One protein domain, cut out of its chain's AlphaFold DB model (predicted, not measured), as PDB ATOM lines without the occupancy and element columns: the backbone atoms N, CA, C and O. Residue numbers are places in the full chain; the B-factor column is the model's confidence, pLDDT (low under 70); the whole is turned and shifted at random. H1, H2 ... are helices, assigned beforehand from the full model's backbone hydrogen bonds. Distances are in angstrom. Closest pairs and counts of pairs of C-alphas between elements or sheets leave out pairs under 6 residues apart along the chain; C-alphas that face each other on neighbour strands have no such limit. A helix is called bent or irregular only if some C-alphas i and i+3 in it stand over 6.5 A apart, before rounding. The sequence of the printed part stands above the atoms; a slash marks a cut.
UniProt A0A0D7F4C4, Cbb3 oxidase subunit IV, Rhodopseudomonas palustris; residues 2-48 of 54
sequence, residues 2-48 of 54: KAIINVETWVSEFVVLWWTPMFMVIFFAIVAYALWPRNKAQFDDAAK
ATOM      1  N   LYS A   2     -25.363 -15.275 -14.684       54.84
ATOM      2  CA  LYS A   2     -24.375 -14.603 -15.567       54.84
ATOM      3  C   LYS A   2     -24.913 -13.435 -16.418       54.84
ATOM      4  O   LYS A   2     -24.156 -12.538 -16.747       54.84
ATOM      5  N   ALA A   3     -26.198 -13.430 -16.777       61.41
ATOM      6  CA  ALA A   3     -26.777 -12.342 -17.577       61.41
ATOM      7  C   ALA A   3     -27.004 -11.050 -16.766       61.41
ATOM      8  O   ALA A   3     -26.880  -9.961 -17.310       61.41
ATOM      9  N   ILE A   4     -27.284 -11.179 -15.463       59.91
ATOM     10  CA  ILE A   4     -27.566 -10.046 -14.567       59.91
ATOM     11  C   ILE A   4     -26.288  -9.226 -14.340       59.91
ATOM     12  O   ILE A   4     -26.292  -8.020 -14.561       59.91
ATOM     13  N   ILE A   5     -25.166  -9.899 -14.049       60.38
ATOM     14  CA  ILE A   5     -23.852  -9.248 -13.904       60.38
ATOM     15  C   ILE A   5     -23.388  -8.544 -15.189       60.38
ATOM     16  O   ILE A   5     -22.709  -7.524 -15.118       60.38
ATOM     17  N   ASN A   6     -23.765  -9.049 -16.368       62.00
ATOM     18  CA  ASN A   6     -23.326  -8.475 -17.642       62.00
ATOM     19  C   ASN A   6     -24.064  -7.168 -17.973       62.00
ATOM     20  O   ASN A   6     -23.450  -6.219 -18.447       62.00
ATOM     21  N   VAL A   7     -25.370  -7.103 -17.693       70.19
ATOM     22  CA  VAL A   7     -26.175  -5.889 -17.911       70.19
ATOM     23  C   VAL A   7     -25.805  -4.801 -16.903       70.19
ATOM     24  O   VAL A   7     -25.604  -3.659 -17.305       70.19
ATOM     25  N   GLU A   8     -25.648  -5.143 -15.619       73.50
ATOM     26  CA  GLU A   8     -25.229  -4.169 -14.601       73.50
ATOM     27  C   GLU A   8     -23.859  -3.564 -14.913       73.50
ATOM     28  O   GLU A   8     -23.686  -2.353 -14.787       73.50
ATOM     29  N   THR A   9     -22.904  -4.375 -15.380       78.19
ATOM     30  CA  THR A   9     -21.558  -3.887 -15.716       78.19
ATOM     31  C   THR A   9     -21.599  -2.920 -16.899       78.19
ATOM     32  O   THR A   9     -21.022  -1.839 -16.822       78.19
ATOM     33  N   TRP A  10     -22.339  -3.256 -17.959       83.81
ATOM     34  CA  TRP A  10     -22.417  -2.426 -19.166       83.81
ATOM     35  C   TRP A  10     -23.126  -1.089 -18.917       83.81
ATOM     36  O   TRP A  10     -22.685  -0.040 -19.387       83.81
ATOM     37  N   VAL A  11     -24.205  -1.108 -18.128       87.12
ATOM     38  CA  VAL A  11     -24.919   0.111 -17.724       87.12
ATOM     39  C   VAL A  11     -24.052   0.962 -16.797       87.12
ATOM     40  O   VAL A  11     -23.966   2.173 -16.992       87.12
ATOM     41  N   SER A  12     -23.375   0.351 -15.823       89.12
ATOM     42  CA  SER A  12     -22.500   1.076 -14.891       89.12
ATOM     43  C   SER A  12     -21.340   1.755 -15.618       89.12
ATOM     44  O   SER A  12     -21.064   2.927 -15.367       89.12
ATOM     45  N   GLU A  13     -20.698   1.061 -16.558       89.25
ATOM     46  CA  GLU A  13     -19.607   1.612 -17.366       89.25
ATOM     47  C   GLU A  13     -20.081   2.789 -18.230       89.25
ATOM     48  O   GLU A  13     -19.439   3.841 -18.254       89.25
ATOM     49  N   PHE A  14     -21.249   2.667 -18.866       92.44
ATOM     50  CA  PHE A  14     -21.853   3.760 -19.625       92.44
ATOM     51  C   PHE A  14     -22.142   4.986 -18.747       92.44
ATOM     52  O   PHE A  14     -21.809   6.118 -19.113       92.44
ATOM     53  N   VAL A  15     -22.731   4.771 -17.568       93.38
ATOM     54  CA  VAL A  15     -23.061   5.856 -16.639       93.38
ATOM     55  C   VAL A  15     -21.797   6.554 -16.139       93.38
ATOM     56  O   VAL A  15     -21.764   7.783 -16.077       93.38
ATOM     57  N   VAL A  16     -20.741   5.811 -15.810       93.25
ATOM     58  CA  VAL A  16     -19.488   6.391 -15.301       93.25
ATOM     59  C   VAL A  16     -18.711   7.118 -16.396       93.25
ATOM     60  O   VAL A  16     -18.202   8.207 -16.143       93.25
ATOM     61  N   LEU A  17     -18.619   6.556 -17.603       94.56
ATOM     62  CA  LEU A  17     -17.782   7.115 -18.667       94.56
ATOM     63  C   LEU A  17     -18.451   8.281 -19.404       94.56
ATOM     64  O   LEU A  17     -17.774   9.232 -19.787       94.56
ATOM     65  N   TRP A  18     -19.768   8.222 -19.599       94.31
ATOM     66  CA  TRP A  18     -20.486   9.189 -20.431       94.31
ATOM     67  C   TRP A  18     -21.408  10.077 -19.612       94.31
ATOM     68  O   TRP A  18     -21.291  11.302 -19.650       94.31
ATOM     69  N   TRP A  19     -22.318   9.469 -18.853       95.25
ATOM     70  CA  TRP A  19     -23.389  10.215 -18.195       95.25
ATOM     71  C   TRP A  19     -22.878  11.105 -17.060       95.25
ATOM     72  O   TRP A  19     -23.243  12.276 -16.976       95.25
ATOM     73  N   THR A  20     -21.999  10.571 -16.212       94.88
ATOM     74  CA  THR A  20     -21.486  11.264 -15.022       94.88
ATOM     75  C   THR A  20     -20.652  12.494 -15.397       94.88
ATOM     76  O   THR A  20     -20.945  13.578 -14.884       94.88
ATOM     77  N   PRO A  21     -19.685  12.416 -16.339       97.81
ATOM     78  CA  PRO A  21     -18.959  13.596 -16.793       97.81
ATOM     79  C   PRO A  21     -19.871  14.598 -17.499       97.81
ATOM     80  O   PRO A  21     -19.723  15.795 -17.274       97.81
ATOM     81  N   MET A  22     -20.844  14.138 -18.296       97.44
ATOM     82  CA  MET A  22     -21.808  15.029 -18.949       97.44
ATOM     83  C   MET A  22     -22.587  15.854 -17.923       97.44
ATOM     84  O   MET A  22     -22.646  17.078 -18.029       97.44
ATOM     85  N   PHE A  23     -23.140  15.191 -16.903       97.69
ATOM     86  CA  PHE A  23     -23.874  15.849 -15.826       97.69
ATOM     87  C   PHE A  23     -23.005  16.861 -15.094       97.69
ATOM     88  O   PHE A  23     -23.435  17.985 -14.848       97.69
ATOM     89  N   MET A  24     -21.767  16.478 -14.788       98.19
ATOM     90  CA  MET A  24     -20.822  17.349 -14.106       98.19
ATOM     91  C   MET A  24     -20.465  18.581 -14.952       98.19
ATOM     92  O   MET A  24     -20.476  19.696 -14.437       98.19
ATOM     93  N   VAL A  25     -20.218  18.413 -16.255       98.56
ATOM     94  CA  VAL A  25     -19.947  19.522 -17.186       98.56
ATOM     95  C   VAL A  25     -21.142  20.465 -17.282       98.56
ATOM     96  O   VAL A  25     -20.967  21.677 -17.182       98.56
ATOM     97  N   ILE A  26     -22.354  19.929 -17.436       98.38
ATOM     98  CA  ILE A  26     -23.581  20.734 -17.497       98.38
ATOM     99  C   ILE A  26     -23.781  21.493 -16.184       98.38
ATOM    100  O   ILE A  26     -24.061  22.690 -16.205       98.38
ATOM    101  N   PHE A  27     -23.584  20.832 -15.044       98.00
ATOM    102  CA  PHE A  27     -23.678  21.464 -13.734       98.00
ATOM    103  C   PHE A  27     -22.694  22.631 -13.601       98.00
ATOM    104  O   PHE A  27     -23.103  23.745 -13.274       98.00
ATOM    105  N   PHE A  28     -21.415  22.419 -13.922       98.44
ATOM    106  CA  PHE A  28     -20.420  23.490 -13.882       98.44
ATOM    107  C   PHE A  28     -20.729  24.617 -14.868       98.44
ATOM    108  O   PHE A  28     -20.537  25.782 -14.525       98.44
ATOM    109  N   ALA A  29     -21.246  24.303 -16.057       98.12
ATOM    110  CA  ALA A  29     -21.672  25.311 -17.021       98.12
ATOM    111  C   ALA A  29     -22.813  26.179 -16.466       98.12
ATOM    112  O   ALA A  29     -22.768  27.402 -16.591       98.12
ATOM    113  N   ILE A  30     -23.798  25.571 -15.797       96.56
ATOM    114  CA  ILE A  30     -24.900  26.293 -15.148       96.56
ATOM    115  C   ILE A  30     -24.383  27.148 -13.990       96.56
ATOM    116  O   ILE A  30     -24.759  28.313 -13.887       96.56
ATOM    117  N   VAL A  31     -23.496  26.620 -13.142       95.94
ATOM    118  CA  VAL A  31     -22.890  27.389 -12.044       95.94
ATOM    119  C   VAL A  31     -22.106  28.583 -12.590       95.94
ATOM    120  O   VAL A  31     -22.282  29.705 -12.117       95.94
ATOM    121  N   ALA A  32     -21.285  28.373 -13.620       96.88
ATOM    122  CA  ALA A  32     -20.545  29.446 -14.275       96.88
ATOM    123  C   ALA A  32     -21.490  30.499 -14.875       96.88
ATOM    124  O   ALA A  32     -21.248  31.695 -14.718       96.88
ATOM    125  N   TYR A  33     -22.588  30.069 -15.502       94.88
ATOM    126  CA  TYR A  33     -23.622  30.955 -16.029       94.88
ATOM    127  C   TYR A  33     -24.314  31.766 -14.926       94.88
ATOM    128  O   TYR A  33     -24.468  32.978 -15.061       94.88
ATOM    129  N   ALA A  34     -24.684  31.127 -13.815       94.19
ATOM    130  CA  ALA A  34     -25.346  31.784 -12.694       94.19
ATOM    131  C   ALA A  34     -24.439  32.813 -12.003       94.19
ATOM    132  O   ALA A  34     -24.895  33.892 -11.630       94.19
ATOM    133  N   LEU A  35     -23.143  32.511 -11.874       93.00
ATOM    134  CA  LEU A  35     -22.150  33.411 -11.283       93.00
ATOM    135  C   LEU A  35     -21.649  34.491 -12.252       93.00
ATOM    136  O   LEU A  35     -20.995  35.444 -11.815       93.00
ATOM    137  N   TRP A  36     -21.952  34.375 -13.547       96.00
ATOM    138  CA  TRP A  36     -21.545  35.352 -14.550       96.00
ATOM    139  C   TRP A  36     -22.136  36.735 -14.220       96.00
ATOM    140  O   TRP A  36     -23.329  36.826 -13.922       96.00
ATOM    141  N   PRO A  37     -21.369  37.842 -14.315       91.50
ATOM    142  CA  PRO A  37     -21.794  39.159 -13.819       91.50
ATOM    143  C   PRO A  37     -23.147  39.644 -14.355       91.50
ATOM    144  O   PRO A  37     -23.902  40.299 -13.643       91.50
ATOM    145  N   ARG A  38     -23.463  39.289 -15.605       91.75
ATOM    146  CA  ARG A  38     -24.728  39.629 -16.271       91.75
ATOM    147  C   ARG A  38     -25.952  38.983 -15.607       91.75
ATOM    148  O   ARG A  38     -27.026  39.575 -15.622       91.75
ATOM    149  N   ASN A  39     -25.795  37.784 -15.058       90.81
ATOM    150  CA  ASN A  39     -26.885  36.953 -14.547       90.81
ATOM    151  C   ASN A  39     -26.899  36.872 -13.015       90.81
ATOM    152  O   ASN A  39     -27.954  36.644 -12.427       90.81
ATOM    153  N   LYS A  40     -25.759  37.132 -12.371       89.75
ATOM    154  CA  LYS A  40     -25.562  37.023 -10.924       89.75
ATOM    155  C   LYS A  40     -26.619  37.755 -10.094       89.75
ATOM    156  O   LYS A  40     -27.087  37.198  -9.112       89.75
ATOM    157  N   ALA A  41     -27.016  38.968 -10.485       90.56
ATOM    158  CA  ALA A  41     -28.003  39.751  -9.734       90.56
ATOM    159  C   ALA A  41     -29.384  39.075  -9.675       90.56
ATOM    160  O   ALA A  41     -30.027  39.094  -8.633       90.56
ATOM    161  N   GLN A  42     -29.816  38.438 -10.769       91.25
ATOM    162  CA  GLN A  42     -31.102  37.734 -10.813       91.25
ATOM    163  C   GLN A  42     -31.078  36.478  -9.941       91.25
ATOM    164  O   GLN A  42     -32.029  36.208  -9.217       91.25
ATOM    165  N   PHE A  43     -29.977  35.723  -9.985       91.88
ATOM    166  CA  PHE A  43     -29.823  34.522  -9.164       91.88
ATOM    167  C   PHE A  43     -29.665  34.845  -7.672       91.88
ATOM    168  O   PHE A  43     -30.180  34.102  -6.843       91.88
ATOM    169  N   ASP A  44     -28.997  35.948  -7.320       91.56
ATOM    170  CA  ASP A  44     -28.864  36.398  -5.926       91.56
ATOM    171  C   ASP A  44     -30.206  36.858  -5.333       91.56
ATOM    172  O   ASP A  44     -30.501  36.563  -4.177       91.56
ATOM    173  N   ASP A  45     -31.038  37.534  -6.130       92.75
ATOM    174  CA  ASP A  45     -32.395  37.921  -5.732       92.75
ATOM    175  C   ASP A  45     -33.298  36.689  -5.559       92.75
ATOM    176  O   ASP A  45     -33.920  36.500  -4.513       92.75
ATOM    177  N   ALA A  46     -33.278  35.772  -6.532       91.19
ATOM    178  CA  ALA A  46     -34.034  34.523  -6.466       91.19
ATOM    179  C   ALA A  46     -33.644  33.655  -5.254       91.19
ATOM    180  O   ALA A  46     -34.510  33.048  -4.629       91.19
ATOM    181  N   ALA A  47     -32.360  33.623  -4.879       90.06
ATOM    182  CA  ALA A  47     -31.879  32.876  -3.715       90.06
ATOM    183  C   ALA A  47     -32.377  33.439  -2.370       90.06
ATOM    184  O   ALA A  47     -32.368  32.726  -1.367       90.06
ATOM    185  N   LYS A  48     -32.797  34.709  -2.341       91.56
ATOM    186  CA  LYS A  48     -33.336  35.395  -1.155       91.56
ATOM    187  C   LYS A  48     -34.859  35.433  -1.141       91.56
ATOM    188  O   LYS A  48     -35.439  35.979  -0.200       91.56
TER     189      LYS A  48
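AT A GLANCE: This is residues 2 to 48 of the 54 residues of the protein "Cbb3 oxidase subunit IV" of Rhodopseudomonas palustris (UniProt A0A0D7F4C4). One long, gently bent helix, H1, makes the length, and the short helix H2 turns off its end to form an L. The 47 printed residues hold two named helices, H1 then H2, and no named strand: all helix, extended, with a radius of gyration of the C-alphas of 17.8 A and spans of 55 by 18 by 6 A.

IN THESE COORDINATES: Find C-alpha 2 at (-24.375, -14.603, -15.567), where H1, residues 2 to 35, begins. Assigned as one helix by its hydrogen bonds, it is bent: C-alphas 17 and 20 are 6.6 A apart. Arm H1a, residues 2 to 17, is 22.9 A long; H1b, residues 20 to 35, is 22.5 A. H2, residues 37 to 47, 15.6 A, ends at C-alpha 47, (-31.879, 32.876, -3.715); it is irregular, with C-alphas 38 and 41 7.3 A apart.

HOW THE PARTS SIT: H1a and H1b stand at a shallow tilt of 28 degrees. Look at residues 33 to 34: with these alone H1b only just touches H2, only at the corner, with 3 pairs of C-alphas within 8 A. The closest C-alphas, of Ala 34 and Lys 40, are 5.5 A apart, and the lines are about perpendicular at 84 degrees. H1a and H2 are apart. Every O i to N i+4 pair is within hydrogen-bond range in H1b, 11 of 12 in H1a and 5 of 7 in H2.

THE WHOLE: The C-alphas of Lys 2 and Ala 41, the two farthest apart, are 54.8 A apart. Residues 2 to 31 stand free. The printed part has no cut, and the link from H1 to H2 is tight. Confidence is low, with pLDDT under 70, at residues 2 to 6.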